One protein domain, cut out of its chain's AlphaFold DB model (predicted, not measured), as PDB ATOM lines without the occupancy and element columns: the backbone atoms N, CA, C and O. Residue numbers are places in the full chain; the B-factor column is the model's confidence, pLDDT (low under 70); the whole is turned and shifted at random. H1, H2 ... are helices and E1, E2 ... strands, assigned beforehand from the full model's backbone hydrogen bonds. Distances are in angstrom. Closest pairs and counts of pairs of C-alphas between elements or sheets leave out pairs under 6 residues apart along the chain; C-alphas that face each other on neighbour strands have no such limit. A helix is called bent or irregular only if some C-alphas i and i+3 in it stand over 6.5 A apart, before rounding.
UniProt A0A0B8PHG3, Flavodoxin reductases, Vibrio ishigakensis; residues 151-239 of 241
ATOM      1  N   LEU A 151     163.867 157.063 162.727       95.38
ATOM      2  CA  LEU A 151     163.659 158.164 161.797       95.38
ATOM      3  C   LEU A 151     162.262 158.760 161.978       95.38
ATOM      4  O   LEU A 151     161.248 158.102 161.752       95.38
ATOM      5  N   LEU A 152     162.211 160.037 162.331       96.38
ATOM      6  CA  LEU A 152     160.985 160.810 162.479       96.38
ATOM      7  C   LEU A 152     160.894 161.829 161.344       96.38
ATOM      8  O   LEU A 152     161.812 162.621 161.140       96.38
ATOM      9  N   ILE A 153     159.783 161.834 160.613       96.88
ATOM     10  CA  ILE A 153     159.538 162.781 159.520       96.88
ATOM     11  C   ILE A 153     158.252 163.546 159.811       96.88
ATOM     12  O   ILE A 153     157.162 162.971 159.822       96.88
ATOM     13  N   ALA A 154     158.379 164.848 160.060       97.00
ATOM     14  CA  ALA A 154     157.273 165.730 160.406       97.00
ATOM     15  C   ALA A 154     157.034 166.801 159.345       97.00
ATOM     16  O   ALA A 154     157.983 167.442 158.902       97.00
ATOM     17  N   GLY A 155     155.768 167.071 159.025       95.25
ATOM     18  CA  GLY A 155     155.350 168.249 158.260       95.25
ATOM     19  C   GLY A 155     154.396 169.138 159.058       95.25
ATOM     20  O   GLY A 155     153.332 168.679 159.483       95.25
ATOM     21  N   GLY A 156     154.747 170.414 159.248       91.62
ATOM     22  CA  GLY A 156     153.915 171.392 159.961       91.62
ATOM     23  C   GLY A 156     153.484 170.906 161.352       91.62
ATOM     24  O   GLY A 156     154.299 170.445 162.147       91.62
ATOM     25  N   THR A 157     152.181 170.944 161.655       93.94
ATOM     26  CA  THR A 157     151.644 170.457 162.944       93.94
ATOM     27  C   THR A 157     151.729 168.938 163.139       93.94
ATOM     28  O   THR A 157     151.462 168.455 164.240       93.94
ATOM     29  N   GLY A 158     152.152 168.170 162.129       95.38
ATOM     30  CA  GLY A 158     152.482 166.747 162.276       95.38
ATOM     31  C   GLY A 158     153.662 166.472 163.217       95.38
ATOM     32  O   GLY A 158     153.893 165.341 163.617       95.38
ATOM     33  N   ILE A 159     154.378 167.510 163.644       97.31
ATOM     34  CA  ILE A 159     155.418 167.441 164.677       97.31
ATOM     35  C   ILE A 159     154.880 167.133 166.088       97.31
ATOM     36  O   ILE A 159     155.630 166.698 166.959       97.31
ATOM     37  N   THR A 160     153.587 167.365 166.328       97.69
ATOM     38  CA  THR A 160     152.946 167.268 167.652       97.69
ATOM     39  C   THR A 160     153.104 165.917 168.360       97.69
ATOM     40  O   THR A 160     153.488 165.939 169.531       97.69
ATOM     41  N   PRO A 161     152.891 164.743 167.727       97.31
ATOM     42  CA  PRO A 161     153.172 163.470 168.387       97.31
ATOM     43  C   PRO A 161     154.640 163.323 168.784       97.31
ATOM     44  O   PRO A 161     154.929 162.845 169.877       97.31
ATOM     45  N   PHE A 162     155.571 163.767 167.937       97.94
ATOM     46  CA  PHE A 162     157.000 163.654 168.219       97.94
ATOM     47  C   PHE A 162     157.400 164.537 169.399       97.94
ATOM     48  O   PHE A 162     158.100 164.065 170.289       97.94
ATOM     49  N   ALA A 163     156.887 165.769 169.476       97.75
ATOM     50  CA  ALA A 163     157.083 166.646 170.635       97.75
ATOM     51  C   ALA A 163     156.613 165.992 171.951       97.75
ATOM     52  O   ALA A 163     157.240 166.170 172.993       97.75
ATOM     53  N   SER A 164     155.566 165.163 171.896       97.19
ATOM     54  CA  SER A 164     155.049 164.439 173.061       97.19
ATOM     55  C   SER A 164     156.033 163.415 173.637       97.19
ATOM     56  O   SER A 164     156.098 163.234 174.858       97.19
ATOM     57  N   PHE A 165     156.790 162.723 172.776       95.81
ATOM     58  CA  PHE A 165     157.625 161.589 173.182       95.81
ATOM     59  C   PHE A 165     159.135 161.786 173.026       95.81
ATOM     60  O   PHE A 165     159.885 160.959 173.550       95.81
ATOM     61  N   ILE A 166     159.605 162.838 172.346       96.50
ATOM     62  CA  ILE A 166     161.029 162.992 172.003       96.50
ATOM     63  C   ILE A 166     161.930 162.983 173.243       96.50
ATOM     64  O   ILE A 166     162.950 162.302 173.242       96.50
ATOM     65  N   ASP A 167     161.491 163.619 174.336       94.94
ATOM     66  CA  ASP A 167     162.206 163.686 175.618       94.94
ATOM     67  C   ASP A 167     162.521 162.305 176.208       94.94
ATOM     68  O   ASP A 167     163.425 162.167 177.033       94.94
ATOM     69  N   GLN A 168     161.734 161.284 175.853       93.69
ATOM     70  CA  GLN A 168     161.955 159.903 176.281       93.69
ATOM     71  C   GLN A 168     162.893 159.166 175.331       93.69
ATOM     72  O   GLN A 168     163.705 158.369 175.789       93.69
ATOM     73  N   GLN A 169     162.796 159.443 174.029       93.56
ATOM     74  CA  GLN A 169     163.595 158.765 173.009       93.56
ATOM     75  C   GLN A 169     165.063 159.175 173.080       93.56
ATOM     76  O   GLN A 169     165.930 158.315 173.082       93.56
ATOM     77  N   VAL A 170     165.345 160.466 173.265       93.94
ATOM     78  CA  VAL A 170     166.724 160.987 173.349       93.94
ATOM     79  C   VAL A 170     167.444 160.632 174.659       93.94
ATOM     80  O   VAL A 170     168.593 160.993 174.874       93.94
ATOM     81  N   LYS A 171     166.769 159.965 175.599       92.75
ATOM     82  CA  LYS A 171     167.413 159.433 176.812       92.75
ATOM     83  C   LYS A 171     167.918 158.005 176.630       92.75
ATOM     84  O   LYS A 171     168.586 157.498 177.524       92.75
ATOM     85  N   ARG A 172     167.550 157.356 175.526       89.94
ATOM     86  CA  ARG A 172     168.031 156.027 175.145       89.94
ATOM     87  C   ARG A 172     169.354 156.185 174.399       89.94
ATOM     88  O   ARG A 172     169.587 157.222 173.801       89.94
ATOM     89  N   ASP A 173     170.184 155.149 174.367       86.19
ATOM     90  CA  ASP A 173     171.449 155.169 173.610       86.19
ATOM     91  C   ASP A 173     171.275 154.769 172.129       86.19
ATOM     92  O   ASP A 173     172.226 154.385 171.448       86.19
ATOM     93  N   THR A 174     170.049 154.856 171.608       90.88
ATOM     94  CA  THR A 174     169.712 154.562 170.211       90.88
ATOM     95  C   THR A 174     169.678 155.838 169.368       90.88
ATOM     96  O   THR A 174     169.102 156.831 169.819       90.88
ATOM     97  N   PRO A 175     170.207 155.829 168.131       93.62
ATOM     98  CA  PRO A 175     170.121 156.979 167.237       93.62
ATOM     99  C   PRO A 175     168.679 157.419 166.971       93.62
ATOM    100  O   PRO A 175     167.810 156.597 166.674       93.62
ATOM    101  N   VAL A 176     168.432 158.727 167.027       95.25
ATOM    102  CA  VAL A 176     167.151 159.338 166.656       95.25
ATOM    103  C   VAL A 176     167.423 160.482 165.689       95.25
ATOM    104  O   VAL A 176     168.156 161.416 166.010       95.25
ATOM    105  N   THR A 177     166.798 160.454 164.518       96.56
ATOM    106  CA  THR A 177     166.893 161.534 163.534       96.56
ATOM    107  C   THR A 177     165.510 162.100 163.249       96.56
ATOM    108  O   THR A 177     164.602 161.368 162.876       96.56
ATOM    109  N   LEU A 178     165.346 163.415 163.395       97.56
ATOM    110  CA  LEU A 178     164.098 164.129 163.128       97.56
ATOM    111  C   LEU A 178     164.262 165.076 161.937       97.56
ATOM    112  O   LEU A 178     164.967 166.079 162.041       97.56
ATOM    113  N   LEU A 179     163.566 164.795 160.835       96.94
ATOM    114  CA  LEU A 179     163.384 165.725 159.720       96.94
ATOM    115  C   LEU A 179     162.092 166.498 159.942       96.94
ATOM    116  O   LEU A 179     161.014 165.908 160.022       96.94
ATOM    117  N   HIS A 180     162.190 167.820 160.010       97.19
ATOM    118  CA  HIS A 180     161.048 168.682 160.279       97.19
ATOM    119  C   HIS A 180     160.854 169.688 159.148       97.19
ATOM    120  O   HIS A 180     161.629 170.625 158.983       97.19
ATOM    121  N   PHE A 181     159.801 169.485 158.370       96.25
ATOM    122  CA  PHE A 181     159.455 170.285 157.207       96.25
ATOM    123  C   PHE A 181     158.478 171.400 157.576       96.25
ATOM    124  O   PHE A 181     157.390 171.143 158.100       96.25
ATOM    125  N   ALA A 182     158.851 172.632 157.241       94.62
ATOM    126  CA  ALA A 182     157.997 173.809 157.358       94.62
ATOM    127  C   ALA A 182     158.342 174.832 156.254       94.62
ATOM    128  O   ALA A 182     159.452 174.774 155.722       94.62
ATOM    129  N   PRO A 183     157.440 175.757 155.870       92.88
ATOM    130  CA  PRO A 183     157.723 176.740 154.819       92.88
ATOM    131  C   PRO A 183     158.958 177.593 155.113       92.88
ATOM    132  O   PRO A 183     159.893 177.631 154.306       92.88
ATOM    133  N   THR A 184     158.996 178.217 156.289       93.12
ATOM    134  CA  THR A 184     160.086 179.087 156.743       93.12
ATOM    135  C   THR A 184     160.622 178.652 158.107       93.12
ATOM    136  O   THR A 184     160.044 177.784 158.755       93.12
ATOM    137  N   SER A 185     161.726 179.262 158.556       90.75
ATOM    138  CA  SER A 185     162.293 179.025 159.894       90.75
ATOM    139  C   SER A 185     161.307 179.302 161.025       90.75
ATOM    140  O   SER A 185     161.353 178.643 162.062       90.75
ATOM    141  N   ASP A 186     160.415 180.269 160.818       90.81
ATOM    142  CA  ASP A 186     159.467 180.737 161.830       90.81
ATOM    143  C   ASP A 186     158.254 179.797 161.938       90.81
ATOM    144  O   ASP A 186     157.502 179.834 162.914       90.81
ATOM    145  N   ASP A 187     158.090 178.908 160.957       93.25
ATOM    146  CA  ASP A 187     157.052 177.882 160.932       93.25
ATOM    147  C   ASP A 187     157.496 176.568 161.598       93.25
ATOM    148  O   ASP A 187     156.666 175.682 161.827       93.25
ATOM    149  N   HIS A 188     158.784 176.417 161.937       95.62
ATOM    150  CA  HIS A 188     159.287 175.240 162.649       95.62
ATOM    151  C   HIS A 188     158.864 175.270 164.126       95.62
ATOM    152  O   HIS A 188     159.592 175.710 165.019       95.62
ATOM    153  N   LEU A 189     157.679 174.732 164.400       96.50
ATOM    154  CA  LEU A 189     157.159 174.538 165.754       96.50
ATOM    155  C   LEU A 189     158.133 173.729 166.630       96.50
ATOM    156  O   LEU A 189     158.742 172.760 166.183       96.50
ATOM    157  N   PHE A 190     158.271 174.123 167.898       96.88
ATOM    158  CA  PHE A 190     159.180 173.498 168.874       96.88
ATOM    159  C   PHE A 190     160.674 173.491 168.478       96.88
ATOM    160  O   PHE A 190     161.475 172.816 169.125       96.88
ATOM    161  N   SER A 191     161.094 174.268 167.470       96.62
ATOM    162  CA  SER A 191     162.479 174.252 166.964       96.62
ATOM    163  C   SER A 191     163.531 174.511 168.049       96.62
ATOM    164  O   SER A 191     164.548 173.819 168.104       96.62
ATOM    165  N   GLN A 192     163.270 175.445 168.971       96.81
ATOM    166  CA  GLN A 192     164.179 175.730 170.089       96.81
ATOM    167  C   GLN A 192     164.360 174.521 171.016       96.81
ATOM    168  O   GLN A 192     165.475 174.234 171.452       96.81
ATOM    169  N   HIS A 193     163.276 173.793 171.290       97.06
ATOM    170  CA  HIS A 193     163.303 172.603 172.129       97.06
ATOM    171  C   HIS A 193     164.118 171.483 171.468       97.06
ATOM    172  O   HIS A 193     165.060 170.982 172.080       97.06
ATOM    173  N   PHE A 194     163.851 171.163 170.198       98.25
ATOM    174  CA  PHE A 194     164.612 170.132 169.482       98.25
ATOM    175  C   PHE A 194     166.080 170.510 169.276       98.25
ATOM    176  O   PHE A 194     166.961 169.672 169.438       98.25
ATOM    177  N   THR A 195     166.369 171.779 168.985       98.31
ATOM    178  CA  THR A 195     167.754 172.263 168.867       98.31
ATOM    179  C   THR A 195     168.508 172.064 170.177       98.31
ATOM    180  O   THR A 195     169.623 171.546 170.176       98.31
ATOM    181  N   LYS A 196     167.882 172.410 171.309       98.19
ATOM    182  CA  LYS A 196     168.469 172.197 172.633       98.19
ATOM    183  C   LYS A 196     168.713 170.713 172.909       98.19
ATOM    184  O   LYS A 196     169.800 170.364 173.356       98.19
ATOM    185  N   LEU A 197     167.749 169.842 172.608       97.62
ATOM    186  CA  LEU A 197     167.935 168.399 172.771       97.62
ATOM    187  C   LEU A 197     169.091 167.877 171.911       97.62
ATOM    188  O   LEU A 197     169.898 167.099 172.404       97.62
ATOM    189  N   SER A 198     169.222 168.333 170.662       97.88
ATOM    190  CA  SER A 198     170.297 167.885 169.762       97.88
ATOM    191  C   SER A 198     171.685 168.329 170.243       97.88
ATOM    192  O   SER A 198     172.664 167.619 170.050       97.88
ATOM    193  N   GLN A 199     171.776 169.458 170.952       97.62
ATOM    194  CA  GLN A 199     173.012 169.889 171.617       97.62
ATOM    195  C   GLN A 199     173.337 169.062 172.871       97.62
ATOM    196  O   GLN A 199     174.504 168.924 173.230       97.62
ATOM    197  N   GLN A 200     172.317 168.549 173.562       97.50
ATOM    198  CA  GLN A 200     172.464 167.805 174.818       97.50
ATOM    199  C   GLN A 200     172.673 166.300 174.606       97.50
ATOM    200  O   GLN A 200     173.269 165.646 175.460       97.50
ATOM    201  N   HIS A 201     172.195 165.757 173.487       96.81
ATOM    202  CA  HIS A 201     172.164 164.327 173.203       96.81
ATOM    203  C   HIS A 201     172.859 164.037 171.863       96.81
ATOM    204  O   HIS A 201     172.250 164.229 170.813       96.81
ATOM    205  N   PRO A 202     174.114 163.540 171.868       94.25
ATOM    206  CA  PRO A 202     174.891 163.314 170.643       94.25
ATOM    207  C   PRO A 202     174.265 162.329 169.645       94.25
ATOM    208  O   PRO A 202     174.560 162.396 168.456       94.25
ATOM    209  N   HIS A 203     173.413 161.415 170.116       93.56
ATOM    210  CA  HIS A 203     172.699 160.450 169.276       93.56
ATOM    211  C   HIS A 203     171.378 161.007 168.707       93.56
ATOM    212  O   HIS A 203     170.702 160.306 167.955       93.56
ATOM    213  N   PHE A 204     170.992 162.247 169.048       96.62
ATOM    214  CA  PHE A 204     169.813 162.910 168.497       96.62
ATOM    215  C   PHE A 204     170.195 163.978 167.472       96.62
ATOM    216  O   PHE A 204     170.834 164.987 167.789       96.62
ATOM    217  N   ARG A 205     169.723 163.799 166.238       96.94
ATOM    218  CA  ARG A 205     169.936 164.742 165.142       96.94
ATOM    219  C   ARG A 205     168.631 165.423 164.745       96.94
ATOM    220  O   ARG A 205     167.706 164.776 164.259       96.94
ATOM    221  N   TYR A 206     168.582 166.744 164.893       97.94
ATOM    222  CA  TYR A 206     167.463 167.565 164.429       97.94
ATOM    223  C   TYR A 206     167.796 168.257 163.102       97.94
ATOM    224  O   TYR A 206     168.773 168.999 163.012       97.94
ATOM    225  N   LEU A 207     166.974 168.025 162.078       96.88
ATOM    226  CA  LEU A 207     167.116 168.575 160.731       96.88
ATOM    227  C   LEU A 207     165.874 169.398 160.340       96.88
ATOM    228  O   LEU A 207     164.929 168.856 159.755       96.88
ATOM    229  N   PRO A 208     165.842 170.709 160.646       96.81
ATOM    230  CA  PRO A 208     164.806 171.598 160.135       96.81
ATOM    231  C   PRO A 208     165.008 171.855 158.633       96.81
ATOM    232  O   PRO A 208     166.047 172.358 158.210       96.81
ATOM    233  N   MET A 209     163.993 171.535 157.831       95.25
ATOM    234  CA  MET A 209     163.966 171.704 156.376       95.25
ATOM    235  C   MET A 209     162.955 172.781 155.976       95.25
ATOM    236  O   MET A 209     161.790 172.719 156.376       95.25
ATOM    237  N   SER A 210     163.391 173.760 155.178       95.00
ATOM    238  CA  SER A 210     162.520 174.805 154.627       95.00
ATOM    239  C   SER A 210     161.947 174.363 153.285       95.00
ATOM    240  O   SER A 210     162.682 174.257 152.303       95.00
ATOM    241  N   THR A 211     160.630 174.170 153.201       94.25
ATOM    242  CA  THR A 211     159.991 173.746 151.946       94.25
ATOM    243  C   THR A 211     159.998 174.838 150.881       94.25
ATOM    244  O   THR A 211     160.057 174.520 149.697       94.25
ATOM    245  N   GLN A 212     160.041 176.120 151.265       93.06
ATOM    246  CA  GLN A 212     160.186 177.222 150.306       93.06
ATOM    247  C   GLN A 212     161.573 177.271 149.650       93.06
ATOM    248  O   GLN A 212     161.685 177.672 148.495       93.06
ATOM    249  N   LYS A 213     162.631 176.886 150.376       92.56
ATOM    250  CA  LYS A 213     164.014 176.936 149.866       92.56
ATOM    251  C   LYS A 213     164.470 175.619 149.246       92.56
ATOM    252  O   LYS A 213     165.204 175.634 148.264       92.56
ATOM    253  N   GLN A 214     164.086 174.496 149.845       91.31
ATOM    254  CA  GLN A 214     164.620 173.166 149.533       91.31
ATOM    255  C   GLN A 214     163.577 172.242 148.888       91.31
ATOM    256  O   GLN A 214     163.926 171.146 148.455       91.31
ATOM    257  N   GLY A 215     162.315 172.675 148.802       91.44
ATOM    258  CA  GLY A 215     161.212 171.856 148.313       91.44
ATOM    259  C   GLY A 215     160.675 170.872 149.354       91.44
ATOM    260  O   GLY A 215     161.062 170.872 150.524       91.44
ATOM    261  N   TYR A 216     159.731 170.043 148.916       91.56
ATOM    262  CA  TYR A 216     159.112 169.009 149.744       91.56
ATOM    263  C   TYR A 216     160.002 167.766 149.874       91.56
ATOM    264  O   TYR A 216     161.047 167.651 149.231       91.56
ATOM    265  N   LEU A 217     159.569 166.825 150.715       91.50
ATOM    266  CA  LEU A 217     160.235 165.543 150.914       91.50
ATOM    267  C   LEU A 217     160.504 164.844 149.569       91.50
ATOM    268  O   LEU A 217     159.578 164.521 148.827       91.50
ATOM    269  N   SER A 218     161.778 164.576 149.284       91.69
ATOM    270  CA  SER A 218     162.228 163.903 148.065       91.69
ATOM    271  C   SER A 218     163.227 162.790 148.375       91.69
ATOM    272  O   SER A 218     163.855 162.759 149.438       91.69
ATOM    273  N   ARG A 219     163.399 161.859 147.429       90.19
ATOM    274  CA  ARG A 219     164.380 160.769 147.565       90.19
ATOM    275  C   ARG A 219     165.803 161.311 147.619       90.19
ATOM    276  O   ARG A 219     166.636 160.787 148.352       90.19
ATOM    277  N   GLU A 220     166.072 162.357 146.852       90.50
ATOM    278  CA  GLU A 220     167.352 163.054 146.798       90.50
ATOM    279  C   GLU A 220     167.688 163.643 148.166       90.50
ATOM    280  O   GLU A 220     168.792 163.442 148.666       90.50
ATOM    281  N   MET A 221     166.713 164.285 148.815       90.25
ATOM    282  CA  MET A 221     166.891 164.862 150.143       90.25
ATOM    283  C   MET A 221     167.170 163.793 151.200       90.25
ATOM    284  O   MET A 221     168.071 163.972 152.017       90.25
ATOM    285  N   LEU A 222     166.444 162.672 151.169       90.62
ATOM    286  CA  LEU A 222     166.703 161.558 152.082       90.62
ATOM    287  C   LEU A 222     168.125 161.016 151.896       90.62
ATOM    288  O   LEU A 222     168.852 160.910 152.874       90.62
ATOM    289  N   ARG A 223     168.567 160.778 150.654       89.12
ATOM    290  CA  ARG A 223     169.926 160.281 150.357       89.12
ATOM    291  C   ARG A 223     171.043 161.244 150.756       89.12
ATOM    292  O   ARG A 223     172.125 160.800 151.108       89.12
ATOM    293  N   GLN A 224     170.809 162.550 150.654       89.69
ATOM    294  CA  GLN A 224     171.811 163.560 151.008       89.69
ATOM    295  C   GLN A 224     171.993 163.710 152.516       89.69
ATOM    296  O   GLN A 224     173.065 164.106 152.963       89.69
ATOM    297  N   ASN A 225     170.940 163.448 153.290       88.88
ATOM    298  CA  ASN A 225     170.943 163.722 154.720       88.88
ATOM    299  C   ASN A 225     171.075 162.448 155.554       88.88
ATOM    300  O   ASN A 225     171.638 162.509 156.643       88.88
ATOM    301  N   LEU A 226     170.571 161.308 155.091       90.00
ATOM    302  CA  LEU A 226     170.492 160.072 155.867       90.00
ATOM    303  C   LEU A 226     171.459 159.013 155.350       90.00
ATOM    304  O   LEU A 226     171.683 158.881 154.149       90.00
ATOM    305  N   SER A 227     171.992 158.242 156.288       82.69
ATOM    306  CA  SER A 227     172.695 156.989 156.039       82.69
ATOM    307  C   SER A 227     171.715 155.812 156.069       82.69
ATOM    308  O   SER A 227     170.626 155.917 156.632       82.69
ATOM    309  N   GLU A 228     172.089 154.669 155.486       73.75
ATOM    310  CA  GLU A 228     171.240 153.464 155.510       73.75
ATOM    311  C   GLU A 228     170.933 152.999 156.945       73.75
ATOM    312  O   GLU A 228     169.829 152.529 157.213       73.75
ATOM    313  N   SER A 229     171.853 153.232 157.888       73.19
ATOM    314  CA  SER A 229     171.687 152.926 159.313       73.19
ATOM    315  C   SER A 229     170.709 153.836 160.064       73.19
ATOM    316  O   SER A 229     170.421 153.569 161.222       73.19
ATOM    317  N   ASP A 230     170.196 154.908 159.454       72.00
ATOM    318  CA  ASP A 230     169.319 155.864 160.144       72.00
ATOM    319  C   ASP A 230     167.828 155.477 160.104       72.00
ATOM    320  O   ASP A 230     167.007 156.237 160.610       72.00
ATOM    321  N   SER A 231     167.446 154.354 159.477       66.75
ATOM    322  CA  SER A 231     166.059 154.133 159.017       66.75
ATOM    323  C   SER A 231     165.400 152.800 159.396       66.75
ATOM    324  O   SER A 231     164.401 152.427 158.784       66.75
ATOM    325  N   ASP A 232     165.897 152.110 160.426       82.75
ATOM    326  CA  ASP A 232     165.335 150.819 160.864       82.75
ATOM    327  C   ASP A 232     163.863 150.924 161.293       82.75
ATOM    328  O   ASP A 232     163.053 150.045 160.986       82.75
ATOM    329  N   HIS A 233     163.488 152.015 161.966       89.88
ATOM    330  CA  HIS A 233     162.094 152.338 162.251       89.88
ATOM    331  C   HIS A 233     161.766 153.751 161.778       89.88
ATOM    332  O   HIS A 233     162.410 154.715 162.187       89.88
ATOM    333  N   VAL A 234     160.741 153.887 160.933       93.25
ATOM    334  CA  VAL A 234     160.345 155.172 160.344       93.25
ATOM    335  C   VAL A 234     158.932 155.536 160.778       93.25
ATOM    336  O   VAL A 234     157.984 154.799 160.516       93.25
ATOM    337  N   MET A 235     158.779 156.715 161.377       95.00
ATOM    338  CA  MET A 235     157.482 157.301 161.702       95.00
ATOM    339  C   MET A 235     157.290 158.598 160.921       95.00
ATOM    340  O   MET A 235     158.158 159.471 160.911       95.00
ATOM    341  N   VAL A 236     156.125 158.748 160.293       95.75
ATOM    342  CA  VAL A 236     155.787 159.921 159.478       95.75
ATOM    343  C   VAL A 236     154.489 160.531 159.984       95.75
ATOM    344  O   VAL A 236     153.502 159.822 160.180       95.75
ATOM    345  N   CYS A 237     154.468 161.846 160.188       95.00
ATOM    346  CA  CYS A 237     153.251 162.573 160.526       95.00
ATOM    347  C   CYS A 237     153.261 163.972 159.903       95.00
ATOM    348  O   CYS A 237     154.221 164.729 160.014       95.00
ATOM    349  N   GLY A 238     152.175 164.348 159.245       88.06
ATOM    350  CA  GLY A 238     152.072 165.623 158.552       88.06
ATOM    351  C   GLY A 238     150.901 165.619 157.590       88.06
ATOM    352  O   GLY A 238     150.264 164.588 157.376       88.06
ATOM    353  N   LEU A 239     150.609 166.787 157.038       72.94
ATOM    354  CA  LEU A 239     149.607 166.918 155.989       72.94
ATOM    355  C   LEU A 239     150.224 166.512 154.646       72.94
ATOM    356  O   LEU A 239     151.369 166.865 154.363       72.94
TER     357      LEU A 239
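Overview. This is residues 151 to 239 of the 241 residues of the protein "Flavodoxin reductases" of Vibrio ishigakensis (UniProt A0A0B8PHG3). A twisted, four-stranded parallel sheet has its one face covered by two helices, H1 over the inner strands and H2 over the edge strand E3. The stretch with the short helices H3 and H4 swings past the other face, where H4 only grazes the sheet, and returns to the opposite edge as E4. The printed part has 89 residues, with four named helices and four named strands in the order E1 H1 E2 H2 E3 H3 H4 E4; the sheet's order is E3 E2 E1 E4, and the class is mixed, helices and strands. It is compact, with a radius of gyration of the C-alphas of 12.2 A, and spans 33 by 27 by 21 A.

Arrangement. E1, residues 151 to 155, is an inner strand and the parallel neighbour of E2, residues 176 to 182, at 13 degrees, with N 152 and O 177 at 2.8 A, within hydrogen-bond range. Between them H1, residues 156 to 169, is on the sheet at a height of 8.5 A, over E2 and E1, and runs along the strands, at 10 degrees to E1 on the local plane. Its closest C-alphas to E2 are those of Gly 156 and Ala 182, 5.4 A apart. H1 is irregular: C-alphas 164 and 167 are 7.6 A apart. H2, residues 191 to 200, is on the same face as H1 at a height of 7.4 A, over E3, residues 204 to 210; the closest C-alphas of H2 and E3 are those of Ser 198 and Phe 204, 5.2 A. H1 and H2 are close but not clearly touching, with C-alphas Asp 167 and Leu 197 at 7.9 A, at a shallow tilt of 26 degrees, the same way. H1 and H2 with the sheet make two layers, helices on one face of a sheet. E3 and E2 are parallel at 16 degrees, with N 207 and O 178 at 2.8 A. E1, H1, E2 and E2, H2, E3 are strand-helix-strand units, parallel neighbour strands joined through a helix, with right-handed crossovers. H3, residues 211 to 214, only grazes the sheet, as does H4, residues 219 to 225, which is only just on it with 5 pairs of C-alphas within 10 A; H3 and H4 are apart. E4, residues 233 to 237, is parallel to E1 at 9 degrees, with N 153 and O 235 at 2.9 A; E3, H3 H4, E4 is a split unit, with E2 and E1 between its strands, and its crossover is right-handed. In H2 and H4 every O i to N i+4 pair is within hydrogen-bond range, in H1 5 of 10, and H3 is too short for such a pair.

Along the chain. E1 begins at C-alpha 151, (163.659, 158.164, 161.797). H1 is 20.6 A long from first to last C-alpha, E2 19.5 A, H2 14.2 A and E3 19.7 A, ending at C-alpha 210, (162.520, 174.805, 154.627). E4 ends at C-alpha 237, (153.251, 162.573, 160.526).

Size, cuts and confidence. The C-alphas farthest apart, those of Asp 173 and Gln 212, are 34.0 A apart. The printed part has no cut and no long link. The mean pLDDT of the printed part is 92.9; residue 231 is under 70.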